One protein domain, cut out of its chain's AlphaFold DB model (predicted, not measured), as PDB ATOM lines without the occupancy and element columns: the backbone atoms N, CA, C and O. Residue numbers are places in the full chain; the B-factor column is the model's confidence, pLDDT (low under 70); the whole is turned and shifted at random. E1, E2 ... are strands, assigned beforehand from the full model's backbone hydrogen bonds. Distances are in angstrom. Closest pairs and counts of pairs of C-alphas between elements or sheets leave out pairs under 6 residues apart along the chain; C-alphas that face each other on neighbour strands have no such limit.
ATOM      1  N   THR A  89      -3.921 -24.830 -40.273       68.38
ATOM      2  CA  THR A  89      -2.963 -24.091 -41.094       68.38
ATOM      3  C   THR A  89      -1.549 -24.253 -40.545       68.38
ATOM      4  O   THR A  89      -1.326 -24.397 -39.342       68.38
ATOM      5  N   ASN A  90      -0.573 -24.265 -41.454       80.44
ATOM      6  CA  ASN A  90       0.860 -24.251 -41.152       80.44
ATOM      7  C   ASN A  90       1.360 -25.349 -40.180       80.44
ATOM      8  O   ASN A  90       2.378 -25.173 -39.511       80.44
ATOM      9  N   GLY A  91       0.659 -26.486 -40.090       86.12
ATOM     10  CA  GLY A  91       1.037 -27.603 -39.216       86.12
ATOM     11  C   GLY A  91       0.739 -27.396 -37.725       86.12
ATOM     12  O   GLY A  91       1.229 -28.168 -36.907       86.12
ATOM     13  N   ASN A  92      -0.050 -26.382 -37.361       86.81
ATOM     14  CA  ASN A  92      -0.438 -26.135 -35.974       86.81
ATOM     15  C   ASN A  92      -1.529 -27.114 -35.499       86.81
ATOM     16  O   ASN A  92      -2.538 -27.289 -36.178       86.81
ATOM     17  N   LEU A  93      -1.371 -27.693 -34.306       84.19
ATOM     18  CA  LEU A  93      -2.318 -28.612 -33.666       84.19
ATOM     19  C   LEU A  93      -2.838 -28.023 -32.346       84.19
ATOM     20  O   LEU A  93      -2.058 -27.720 -31.447       84.19
ATOM     21  N   GLY A  94      -4.159 -27.899 -32.200       81.44
ATOM     22  CA  GLY A  94      -4.810 -27.366 -30.997       81.44
ATOM     23  C   GLY A  94      -5.418 -25.975 -31.212       81.44
ATOM     24  O   GLY A  94      -5.982 -25.714 -32.273       81.44
ATOM     25  N   TYR A  95      -5.368 -25.095 -30.207       81.44
ATOM     26  CA  TYR A  95      -6.219 -23.901 -30.149       81.44
ATOM     27  C   TYR A  95      -5.480 -22.565 -30.294       81.44
ATOM     28  O   TYR A  95      -4.532 -22.299 -29.567       81.44
ATOM     29  N   MET A  96      -5.960 -21.681 -31.178       87.56
ATOM     30  CA  MET A  96      -5.413 -20.326 -31.380       87.56
ATOM     31  C   MET A  96      -3.874 -20.279 -31.457       87.56
ATOM     32  O   MET A  96      -3.240 -19.437 -30.828       87.56
ATOM     33  N   ASN A  97      -3.247 -21.195 -32.195       89.69
ATOM     34  CA  ASN A  97      -1.809 -21.122 -32.425       89.69
ATOM     35  C   ASN A  97      -1.523 -20.242 -33.653       89.69
ATOM     36  O   ASN A  97      -2.076 -20.475 -34.730       89.69
ATOM     37  N   GLY A  98      -0.653 -19.247 -33.487       90.81
ATOM     38  CA  GLY A  98       0.002 -18.537 -34.585       90.81
ATOM     39  C   GLY A  98       1.212 -19.318 -35.108       90.81
ATOM     40  O   GLY A  98       1.392 -20.492 -34.784       90.81
ATOM     41  N   GLY A  99       2.053 -18.677 -35.923       92.56
ATOM     42  CA  GLY A  99       3.274 -19.293 -36.455       92.56
ATOM     43  C   GLY A  99       3.025 -20.593 -37.235       92.56
ATOM     44  O   GLY A  99       2.060 -20.704 -37.997       92.56
ATOM     45  N   THR A 100       3.924 -21.557 -37.052       93.38
ATOM     46  CA  THR A 100       3.950 -22.867 -37.719       93.38
ATOM     47  C   THR A 100       4.363 -23.977 -36.738       93.38
ATOM     48  O   THR A 100       5.117 -23.728 -35.793       93.38
ATOM     49  N   GLY A 101       3.876 -25.205 -36.951       93.69
ATOM     50  CA  GLY A 101       4.279 -26.410 -36.203       93.69
ATOM     51  C   GLY A 101       3.974 -26.436 -34.694       93.69
ATOM     52  O   GLY A 101       4.491 -27.297 -33.986       93.69
ATOM     53  N   ASN A 102       3.175 -25.505 -34.170       93.62
ATOM     54  CA  ASN A 102       2.881 -25.404 -32.738       93.62
ATOM     55  C   ASN A 102       1.838 -26.440 -32.284       93.62
ATOM     56  O   ASN A 102       0.807 -26.607 -32.933       93.62
ATOM     57  N   ILE A 103       2.053 -27.071 -31.127       91.50
ATOM     58  CA  ILE A 103       1.152 -28.057 -30.516       91.50
ATOM     59  C   ILE A 103       0.649 -27.537 -29.163       91.50
ATOM     60  O   ILE A 103       1.442 -27.246 -28.272       91.50
ATOM     61  N   GLY A 104      -0.669 -27.476 -28.978       91.19
ATOM     62  CA  GLY A 104      -1.319 -27.028 -27.743       91.19
ATOM     63  C   GLY A 104      -2.112 -25.739 -27.952       91.19
ATOM     64  O   GLY A 104      -2.916 -25.699 -28.882       91.19
ATOM     65  N   ALA A 105      -1.958 -24.712 -27.109       91.31
ATOM     66  CA  ALA A 105      -2.827 -23.528 -27.156       91.31
ATOM     67  C   ALA A 105      -2.121 -22.166 -27.020       91.31
ATOM     68  O   ALA A 105      -1.247 -21.991 -26.177       91.31
ATOM     69  N   PHE A 106      -2.570 -21.162 -27.778       94.44
ATOM     70  CA  PHE A 106      -2.089 -19.774 -27.686       94.44
ATOM     71  C   PHE A 106      -0.565 -19.619 -27.853       94.44
ATOM     72  O   PHE A 106       0.044 -18.759 -27.217       94.44
ATOM     73  N   ASN A 107       0.074 -20.467 -28.663       95.38
ATOM     74  CA  ASN A 107       1.500 -20.348 -28.976       95.38
ATOM     75  C   ASN A 107       1.709 -19.549 -30.272       95.38
ATOM     76  O   ASN A 107       0.881 -19.612 -31.181       95.38
ATOM     77  N   GLY A 108       2.832 -18.843 -30.402       96.50
ATOM     78  CA  GLY A 108       3.235 -18.199 -31.659       96.50
ATOM     79  C   GLY A 108       2.406 -16.989 -32.115       96.50
ATOM     80  O   GLY A 108       2.500 -16.584 -33.277       96.50
ATOM     81  N   LEU A 109       1.584 -16.411 -31.240       95.56
ATOM     82  CA  LEU A 109       0.719 -15.264 -31.515       95.56
ATOM     83  C   LEU A 109       1.474 -13.928 -31.447       95.56
ATOM     84  O   LEU A 109       2.348 -13.726 -30.608       95.56
ATOM     85  N   GLY A 110       1.091 -12.972 -32.298       95.69
ATOM     86  CA  GLY A 110       1.533 -11.573 -32.198       95.69
ATOM     87  C   GLY A 110       3.017 -11.307 -32.482       95.69
ATOM     88  O   GLY A 110       3.512 -10.244 -32.123       95.69
ATOM     89  N   ASN A 111       3.741 -12.246 -33.097       95.81
ATOM     90  CA  ASN A 111       5.142 -12.051 -33.472       95.81
ATOM     91  C   ASN A 111       5.287 -11.121 -34.686       95.81
ATOM     92  O   ASN A 111       4.543 -11.243 -35.658       95.81
ATOM     93  N   SER A 112       6.302 -10.252 -34.675       94.69
ATOM     94  CA  SER A 112       6.627  -9.355 -35.797       94.69
ATOM     95  C   SER A 112       7.261 -10.071 -36.998       94.69
ATOM     96  O   SER A 112       7.371  -9.489 -38.075       94.69
ATOM     97  N   SER A 113       7.670 -11.334 -36.840       94.44
ATOM     98  CA  SER A 113       8.213 -12.176 -37.909       94.44
ATOM     99  C   SER A 113       7.606 -13.575 -37.872       94.44
ATOM    100  O   SER A 113       7.491 -14.177 -36.807       94.44
ATOM    101  N   SER A 114       7.315 -14.137 -39.049       94.56
ATOM    102  CA  SER A 114       6.914 -15.542 -39.226       94.56
ATOM    103  C   SER A 114       8.005 -16.548 -38.834       94.56
ATOM    104  O   SER A 114       7.714 -17.723 -38.629       94.56
ATOM    105  N   THR A 115       9.257 -16.102 -38.696       96.69
ATOM    106  CA  THR A 115      10.378 -16.924 -38.203       96.69
ATOM    107  C   THR A 115      10.363 -17.129 -36.684       96.69
ATOM    108  O   THR A 115      11.127 -17.948 -36.171       96.69
ATOM    109  N   SER A 116       9.499 -16.411 -35.965       97.12
ATOM    110  CA  SER A 116       9.394 -16.430 -34.506       97.12
ATOM    111  C   SER A 116       8.109 -17.129 -34.048       97.12
ATOM    112  O   SER A 116       7.075 -17.044 -34.711       97.12
ATOM    113  N   GLY A 117       8.160 -17.796 -32.894       97.50
ATOM    114  CA  GLY A 117       6.999 -18.449 -32.290       97.50
ATOM    115  C   GLY A 117       6.574 -19.769 -32.935       97.50
ATOM    116  O   GLY A 117       5.388 -20.081 -32.932       97.50
ATOM    117  N   ASN A 118       7.503 -20.538 -33.501       97.31
ATOM    118  CA  ASN A 118       7.254 -21.803 -34.199       97.31
ATOM    119  C   ASN A 118       7.638 -23.038 -33.367       97.31
ATOM    120  O   ASN A 118       8.531 -22.979 -32.519       97.31
ATOM    121  N   ASN A 119       7.043 -24.190 -33.689       97.69
ATOM    122  CA  ASN A 119       7.395 -25.514 -33.153       97.69
ATOM    123  C   ASN A 119       7.340 -25.636 -31.614       97.69
ATOM    124  O   ASN A 119       8.058 -26.447 -31.028       97.69
ATOM    125  N   ASN A 120       6.526 -24.824 -30.940       97.06
ATOM    126  CA  ASN A 120       6.353 -24.880 -29.491       97.06
ATOM    127  C   ASN A 120       5.335 -25.958 -29.087       97.06
ATOM    128  O   ASN A 120       4.335 -26.158 -29.774       97.06
ATOM    129  N   TYR A 121       5.547 -26.595 -27.937       96.44
ATOM    130  CA  TYR A 121       4.643 -27.574 -27.336       96.44
ATOM    131  C   TYR A 121       4.105 -27.066 -25.992       96.44
ATOM    132  O   TYR A 121       4.876 -26.704 -25.106       96.44
ATOM    133  N   GLY A 122       2.788 -27.099 -25.800       94.75
ATOM    134  CA  GLY A 122       2.115 -26.669 -24.573       94.75
ATOM    135  C   GLY A 122       1.330 -25.376 -24.780       94.75
ATOM    136  O   GLY A 122       0.544 -25.300 -25.724       94.75
ATOM    137  N   ALA A 123       1.466 -24.377 -23.902       95.00
ATOM    138  CA  ALA A 123       0.623 -23.182 -23.987       95.00
ATOM    139  C   ALA A 123       1.313 -21.844 -23.709       95.00
ATOM    140  O   ALA A 123       2.167 -21.736 -22.835       95.00
ATOM    141  N   PHE A 124       0.871 -20.790 -24.399       97.81
ATOM    142  CA  PHE A 124       1.381 -19.424 -24.233       97.81
ATOM    143  C   PHE A 124       2.897 -19.277 -24.469       97.81
ATOM    144  O   PHE A 124       3.531 -18.402 -23.880       97.81
ATOM    145  N   ASN A 125       3.493 -20.117 -25.317       98.00
ATOM    146  CA  ASN A 125       4.911 -20.023 -25.662       98.00
ATOM    147  C   ASN A 125       5.136 -19.224 -26.953       98.00
ATOM    148  O   ASN A 125       4.356 -19.318 -27.904       98.00
ATOM    149  N   GLY A 126       6.253 -18.505 -27.030       97.81
ATOM    150  CA  GLY A 126       6.713 -17.907 -28.280       97.81
ATOM    151  C   GLY A 126       5.871 -16.740 -28.797       97.81
ATOM    152  O   GLY A 126       5.804 -16.547 -30.008       97.81
ATOM    153  N   ASN A 127       5.199 -15.989 -27.924       97.56
ATOM    154  CA  ASN A 127       4.289 -14.904 -28.294       97.56
ATOM    155  C   ASN A 127       4.947 -13.516 -28.250       97.56
ATOM    156  O   ASN A 127       5.790 -13.238 -27.399       97.56
ATOM    157  N   GLY A 128       4.484 -12.605 -29.108       97.44
ATOM    158  CA  GLY A 128       4.764 -11.168 -29.015       97.44
ATOM    159  C   GLY A 128       6.222 -10.757 -29.250       97.44
ATOM    160  O   GLY A 128       6.638  -9.703 -28.778       97.44
ATOM    161  N   ASN A 129       7.026 -11.584 -29.921       97.00
ATOM    162  CA  ASN A 129       8.436 -11.290 -30.157       97.00
ATOM    163  C   ASN A 129       8.618 -10.251 -31.279       97.00
ATOM    164  O   ASN A 129       8.028 -10.387 -32.354       97.00
ATOM    165  N   GLY A 130       9.473  -9.250 -31.043       95.12
ATOM    166  CA  GLY A 130       9.783  -8.184 -32.008       95.12
ATOM    167  C   GLY A 130      10.872  -8.551 -33.024       95.12
ATOM    168  O   GLY A 130      10.844  -8.085 -34.161       95.12
ATOM    169  N   GLY A 131      11.814  -9.414 -32.631       92.38
ATOM    170  CA  GLY A 131      12.907  -9.894 -33.483       92.38
ATOM    171  C   GLY A 131      12.561 -11.121 -34.337       92.38
ATOM    172  O   GLY A 131      11.472 -11.700 -34.251       92.38
ATOM    173  N   THR A 132      13.530 -11.548 -35.151       95.31
ATOM    174  CA  THR A 132      13.452 -12.785 -35.950       95.31
ATOM    175  C   THR A 132      13.962 -13.996 -35.167       95.31
ATOM    176  O   THR A 132      14.775 -13.857 -34.255       95.31
ATOM    177  N   PHE A 133      13.499 -15.195 -35.520       96.94
ATOM    178  CA  PHE A 133      13.932 -16.461 -34.914       96.94
ATOM    179  C   PHE A 133      13.825 -16.520 -33.375       96.94
ATOM    180  O   PHE A 133      14.591 -17.235 -32.731       96.94
ATOM    181  N   ASN A 134      12.873 -15.797 -32.782       97.38
ATOM    182  CA  ASN A 134      12.640 -15.755 -31.336       97.38
ATOM    183  C   ASN A 134      11.530 -16.721 -30.907       97.38
ATOM    184  O   ASN A 134      10.578 -16.951 -31.654       97.38
ATOM    185  N   GLY A 135      11.579 -17.217 -29.671       97.88
ATOM    186  CA  GLY A 135      10.439 -17.923 -29.078       97.88
ATOM    187  C   GLY A 135      10.076 -19.255 -29.747       97.88
ATOM    188  O   GLY A 135       8.911 -19.648 -29.731       97.88
ATOM    189  N   ASN A 136      11.036 -19.929 -30.374       98.06
ATOM    190  CA  ASN A 136      10.843 -21.180 -31.105       98.06
ATOM    191  C   ASN A 136      11.196 -22.418 -30.260       98.06
ATOM    192  O   ASN A 136      12.140 -22.395 -29.468       98.06
ATOM    193  N   GLY A 137      10.511 -23.536 -30.504       98.25
ATOM    194  CA  GLY A 137      10.911 -24.858 -29.999       98.25
ATOM    195  C   GLY A 137      10.802 -25.048 -28.483       98.25
ATOM    196  O   GLY A 137      11.485 -25.909 -27.934       98.25
ATOM    197  N   ASN A 138      10.004 -24.237 -27.786       98.12
ATOM    198  CA  ASN A 138       9.841 -24.327 -26.335       98.12
ATOM    199  C   ASN A 138       8.808 -25.395 -25.943       98.12
ATOM    200  O   ASN A 138       7.809 -25.579 -26.636       98.12
ATOM    201  N   ILE A 139       9.005 -26.052 -24.797       97.81
ATOM    202  CA  ILE A 139       8.126 -27.099 -24.259       97.81
ATOM    203  C   ILE A 139       7.638 -26.699 -22.861       97.81
ATOM    204  O   ILE A 139       8.438 -26.492 -21.950       97.81
ATOM    205  N   GLY A 140       6.322 -26.647 -22.668       97.00
ATOM    206  CA  GLY A 140       5.679 -26.304 -21.398       97.00
ATOM    207  C   GLY A 140       4.833 -25.040 -21.522       97.00
ATOM    208  O   GLY A 140       3.944 -25.001 -22.377       97.00
ATOM    209  N   SER A 141       5.042 -24.024 -20.681       96.75
ATOM    210  CA  SER A 141       4.185 -22.830 -20.720       96.75
ATOM    211  C   SER A 141       4.854 -21.488 -20.446       96.75
ATOM    212  O   SER A 141       5.751 -21.363 -19.620       96.75
ATOM    213  N   TYR A 142       4.367 -20.437 -21.109       98.38
ATOM    214  CA  TYR A 142       4.866 -19.067 -20.933       98.38
ATOM    215  C   TYR A 142       6.382 -18.909 -21.162       98.38
ATOM    216  O   TYR A 142       7.009 -18.035 -20.564       98.38
ATOM    217  N   ASN A 143       6.982 -19.723 -22.032       98.19
ATOM    218  CA  ASN A 143       8.391 -19.610 -22.406       98.19
ATOM    219  C   ASN A 143       8.575 -18.804 -23.702       98.19
ATOM    220  O   ASN A 143       7.741 -18.876 -24.606       98.19
ATOM    221  N   GLY A 144       9.702 -18.106 -23.855       97.69
ATOM    222  CA  GLY A 144      10.086 -17.529 -25.150       97.69
ATOM    223  C   GLY A 144       9.242 -16.341 -25.636       97.69
ATOM    224  O   GLY A 144       9.168 -16.100 -26.840       97.69
ATOM    225  N   ASN A 145       8.585 -15.608 -24.736       97.94
ATOM    226  CA  ASN A 145       7.693 -14.493 -25.065       97.94
ATOM    227  C   ASN A 145       8.381 -13.122 -24.999       97.94
ATOM    228  O   ASN A 145       9.288 -12.902 -24.193       97.94
ATOM    229  N   LEU A 146       7.866 -12.168 -25.782       97.44
ATOM    230  CA  LEU A 146       8.215 -10.739 -25.752       97.44
ATOM    231  C   LEU A 146       9.715 -10.437 -25.946       97.44
ATOM    232  O   LEU A 146      10.198  -9.388 -25.527       97.44
ATOM    233  N   ASN A 147      10.469 -11.337 -26.580       96.56
ATOM    234  CA  ASN A 147      11.886 -11.132 -26.861       96.56
ATOM    235  C   ASN A 147      12.089 -10.239 -28.090       96.56
ATOM    236  O   ASN A 147      11.343 -10.309 -29.076       96.56
ATOM    237  N   GLY A 148      13.163  -9.454 -28.085       95.06
ATOM    238  CA  GLY A 148      13.548  -8.641 -29.235       95.06
ATOM    239  C   GLY A 148      12.687  -7.399 -29.463       95.06
ATOM    240  O   GLY A 148      12.648  -6.901 -30.588       95.06
ATOM    241  N   ILE A 149      11.975  -6.908 -28.446       94.06
ATOM    242  CA  ILE A 149      11.125  -5.715 -28.575       94.06
ATOM    243  C   ILE A 149      11.946  -4.418 -28.475       94.06
ATOM    244  O   ILE A 149      12.933  -4.342 -27.747       94.06
ATOM    245  N   GLY A 150      11.529  -3.384 -29.210       92.69
ATOM    246  CA  GLY A 150      12.071  -2.024 -29.076       92.69
ATOM    247  C   GLY A 150      13.533  -1.825 -29.498       92.69
ATOM    248  O   GLY A 150      14.135  -0.848 -29.069       92.69
ATOM    249  N   ASN A 151      14.112  -2.727 -30.294       91.75
ATOM    250  CA  ASN A 151      15.478  -2.572 -30.803       91.75
ATOM    251  C   ASN A 151      15.558  -1.590 -31.983       91.75
ATOM    252  O   ASN A 151      14.647  -1.525 -32.812       91.75
ATOM    253  N   VAL A 152      16.696  -0.906 -32.108       89.19
ATOM    254  CA  VAL A 152      17.117  -0.175 -33.313       89.19
ATOM    255  C   VAL A 152      18.187  -1.004 -34.036       89.19
ATOM    256  O   VAL A 152      18.952  -1.719 -33.398       89.19
ATOM    257  N   GLY A 153      18.229  -0.948 -35.373       84.19
ATOM    258  CA  GLY A 153      19.193  -1.697 -36.193       84.19
ATOM    259  C   GLY A 153      18.704  -3.071 -36.682       84.19
ATOM    260  O   GLY A 153      17.734  -3.635 -36.181       84.19
ATOM    261  N   ILE A 154      19.364  -3.608 -37.715       83.06
ATOM    262  CA  ILE A 154      18.999  -4.889 -38.347       83.06
ATOM    263  C   ILE A 154      19.597  -6.054 -37.548       83.06
ATOM    264  O   ILE A 154      20.785  -6.057 -37.247       83.06
ATOM    265  N   GLY A 155      18.784  -7.071 -37.247       80.19
ATOM    266  CA  GLY A 155      19.221  -8.301 -36.570       80.19
ATOM    267  C   GLY A 155      19.262  -8.217 -35.039       80.19
ATOM    268  O   GLY A 155      19.201  -9.260 -34.383       80.19
ATOM    269  N   ASN A 156      19.261  -7.010 -34.467       90.81
ATOM    270  CA  ASN A 156      19.215  -6.802 -33.021       90.81
ATOM    271  C   ASN A 156      17.977  -7.466 -32.392       90.81
ATOM    272  O   ASN A 156      16.860  -7.383 -32.905       90.81
ATOM    273  N   GLY A 157      18.195  -8.179 -31.284       91.50
ATOM    274  CA  GLY A 157      17.142  -8.885 -30.552       91.50
ATOM    275  C   GLY A 157      16.610 -10.176 -31.177       91.50
ATOM    276  O   GLY A 157      15.601 -10.689 -30.695       91.50
ATOM    277  N   SER A 158      17.263 -10.728 -32.201       94.25
ATOM    278  CA  SER A 158      16.908 -12.033 -32.792       94.25
ATOM    279  C   SER A 158      17.514 -13.230 -32.031       94.25
ATOM    280  O   SER A 158      18.423 -13.054 -31.224       94.25
ATOM    281  N   PHE A 159      17.037 -14.449 -32.314       96.00
ATOM    282  CA  PHE A 159      17.502 -15.732 -31.741       96.00
ATOM    283  C   PHE A 159      17.329 -15.923 -30.216       96.00
ATOM    284  O   PHE A 159      17.913 -16.833 -29.624       96.00
ATOM    285  N   ASN A 160      16.474 -15.126 -29.579       96.50
ATOM    286  CA  ASN A 160      16.222 -15.132 -28.139       96.50
ATOM    287  C   ASN A 160      15.052 -16.044 -27.725       96.50
ATOM    288  O   ASN A 160      14.056 -16.176 -28.436       96.50
ATOM    289  N   GLY A 161      15.133 -16.624 -26.521       96.12
ATOM    290  CA  GLY A 161      14.003 -17.344 -25.915       96.12
ATOM    291  C   GLY A 161      13.622 -18.656 -26.610       96.12
ATOM    292  O   GLY A 161      12.447 -19.017 -26.649       96.12
ATOM    293  N   ASN A 162      14.601 -19.353 -27.183       97.56
ATOM    294  CA  ASN A 162      14.404 -20.600 -27.923       97.56
ATOM    295  C   ASN A 162      14.705 -21.840 -27.064       97.56
ATOM    296  O   ASN A 162      15.578 -21.791 -26.201       97.56
ATOM    297  N   GLY A 163      14.041 -22.965 -27.350       97.88
ATOM    298  CA  GLY A 163      14.413 -24.293 -26.838       97.88
ATOM    299  C   GLY A 163      14.239 -24.516 -25.330       97.88
ATOM    300  O   GLY A 163      14.813 -25.458 -24.785       97.88
ATOM    301  N   ASN A 164      13.484 -23.665 -24.634       97.69
ATOM    302  CA  ASN A 164      13.290 -23.775 -23.190       97.69
ATOM    303  C   ASN A 164      12.320 -24.909 -22.842       97.69
ATOM    304  O   ASN A 164      11.307 -25.094 -23.514       97.69
ATOM    305  N   ILE A 165      12.578 -25.606 -21.734       97.50
ATOM    306  CA  ILE A 165      11.674 -26.607 -21.157       97.50
ATOM    307  C   ILE A 165      11.198 -26.109 -19.786       97.50
ATOM    308  O   ILE A 165      11.973 -25.512 -19.038       97.50
ATOM    309  N   GLY A 166       9.929 -26.342 -19.447       95.50
ATOM    310  CA  GLY A 166       9.334 -25.940 -18.170       95.50
ATOM    311  C   GLY A 166       8.425 -24.726 -18.330       95.50
ATOM    312  O   GLY A 166       7.594 -24.705 -19.238       95.50
ATOM    313  N   ALA A 167       8.547 -23.727 -17.455       97.25
ATOM    314  CA  ALA A 167       7.712 -22.535 -17.533       97.25
ATOM    315  C   ALA A 167       8.458 -21.234 -17.226       97.25
ATOM    316  O   ALA A 167       9.416 -21.236 -16.456       97.25
ATOM    317  N   LEU A 168       7.960 -20.129 -17.793       97.38
ATOM    318  CA  LEU A 168       8.439 -18.751 -17.586       97.38
ATOM    319  C   LEU A 168       9.903 -18.486 -18.009       97.38
ATOM    320  O   LEU A 168      10.448 -17.417 -17.719       97.38
ATOM    321  N   ASN A 169      10.520 -19.399 -18.758       97.38
ATOM    322  CA  ASN A 169      11.915 -19.323 -19.179       97.38
ATOM    323  C   ASN A 169      12.095 -18.540 -20.492       97.38
ATOM    324  O   ASN A 169      11.282 -18.623 -21.415       97.38
ATOM    325  N   GLY A 170      13.202 -17.803 -20.609       95.25
ATOM    326  CA  GLY A 170      13.604 -17.180 -21.873       95.25
ATOM    327  C   GLY A 170      12.677 -16.062 -22.375       95.25
ATOM    328  O   GLY A 170      12.510 -15.922 -23.582       95.25
ATOM    329  N   ASN A 171      12.058 -15.289 -21.479       97.06
ATOM    330  CA  ASN A 171      11.180 -14.163 -21.824       97.06
ATOM    331  C   ASN A 171      11.926 -12.811 -21.811       97.06
ATOM    332  O   ASN A 171      12.891 -12.661 -21.069       97.06
ATOM    333  N   LEU A 172      11.431 -11.820 -22.567       96.19
ATOM    334  CA  LEU A 172      11.876 -10.407 -22.584       96.19
ATOM    335  C   LEU A 172      13.351 -10.138 -22.973       96.19
ATOM    336  O   LEU A 172      13.796  -8.987 -22.958       96.19
ATOM    337  N   ASN A 173      14.105 -11.159 -23.382       95.38
ATOM    338  CA  ASN A 173      15.526 -11.059 -23.714       95.38
ATOM    339  C   ASN A 173      15.781 -10.307 -25.028       95.38
ATOM    340  O   ASN A 173      14.944 -10.282 -25.933       95.38
ATOM    341  N   GLY A 174      16.980  -9.729 -25.147       90.88
ATOM    342  CA  GLY A 174      17.431  -9.062 -26.371       90.88
ATOM    343  C   GLY A 174      16.599  -7.836 -26.752       90.88
ATOM    344  O   GLY A 174      16.465  -7.539 -27.933       90.88
ATOM    345  N   SER A 175      16.009  -7.147 -25.780       93.69
ATOM    346  CA  SER A 175      15.138  -5.984 -25.997       93.69
ATOM    347  C   SER A 175      15.893  -4.662 -25.811       93.69
ATOM    348  O   SER A 175      16.853  -4.615 -25.045       93.69
ATOM    349  N   PHE A 176      15.434  -3.592 -26.468       92.31
ATOM    350  CA  PHE A 176      15.924  -2.208 -26.317       92.31
ATOM    351  C   PHE A 176      17.425  -1.966 -26.596       92.31
ATOM    352  O   PHE A 176      18.027  -1.046 -26.043       92.31
ATOM    353  N   ASN A 177      18.031  -2.764 -27.476       87.56
ATOM    354  CA  ASN A 177      19.391  -2.540 -27.975       87.56
ATOM    355  C   ASN A 177      19.388  -1.506 -29.113       87.56
ATOM    356  O   ASN A 177      18.413  -1.405 -29.863       87.56
ATOM    357  N   HIS A 178      20.490  -0.769 -29.247       79.62
ATOM    358  CA  HIS A 178      20.719   0.265 -30.260       79.62
ATOM    359  C   HIS A 178      21.923  -0.075 -31.145       79.62
ATOM    360  O   HIS A 178      22.855  -0.728 -30.622       79.62
TER     361      HIS A 178
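This is residues 89 to 178 of the 178 residues of an uncharacterized protein of Afipia broomeae (UniProt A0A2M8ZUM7). What shape is this? With little regular structure, the chain winds in stacked turns; five parallel three-residue strands, E1 to E5, lie side by side along one end, and long loops extend from them. What is it made of? The 90 printed residues hold five named strands, in chain order across the sheet, and no named helix: all strand, compact, radius of gyration of the C-alphas 11.5 A, spans 37 by 25 by 15 A.

Where are the strands? E1 is residues 93 to 95 (7.1 A), E2 103 to 105 (6.9 A), E3 121 to 123 (6.8 A), E4 139 to 141 (6.8 A), E5 165 to 167 (6.7 A). Which anchors help? C-alpha 93 is at (-2.318, -28.612, -33.666), C-alpha 167 at (7.712, -22.535, -17.533).

Which pairs are within hydrogen-bond range? Among them are N 95 and O 104 of the parallel neighbours E1 and E2, 2.9 A; N 105 and O 122 of E2 and E3, 2.9 A; N 123 and O 140 of E3 and E4, 3.0 A; and N 141 and O 166 of E4 and E5, 3.0 A. Which stay apart? Among others, the edge strands E1 and E5 are apart, with no C-alpha of the one within 8 A of the other.

Which links are long? E2 to E3, E3 to E4 and E4 to E5. Any cut or low confidence? The printed part has no cut; residue 89 is under 70.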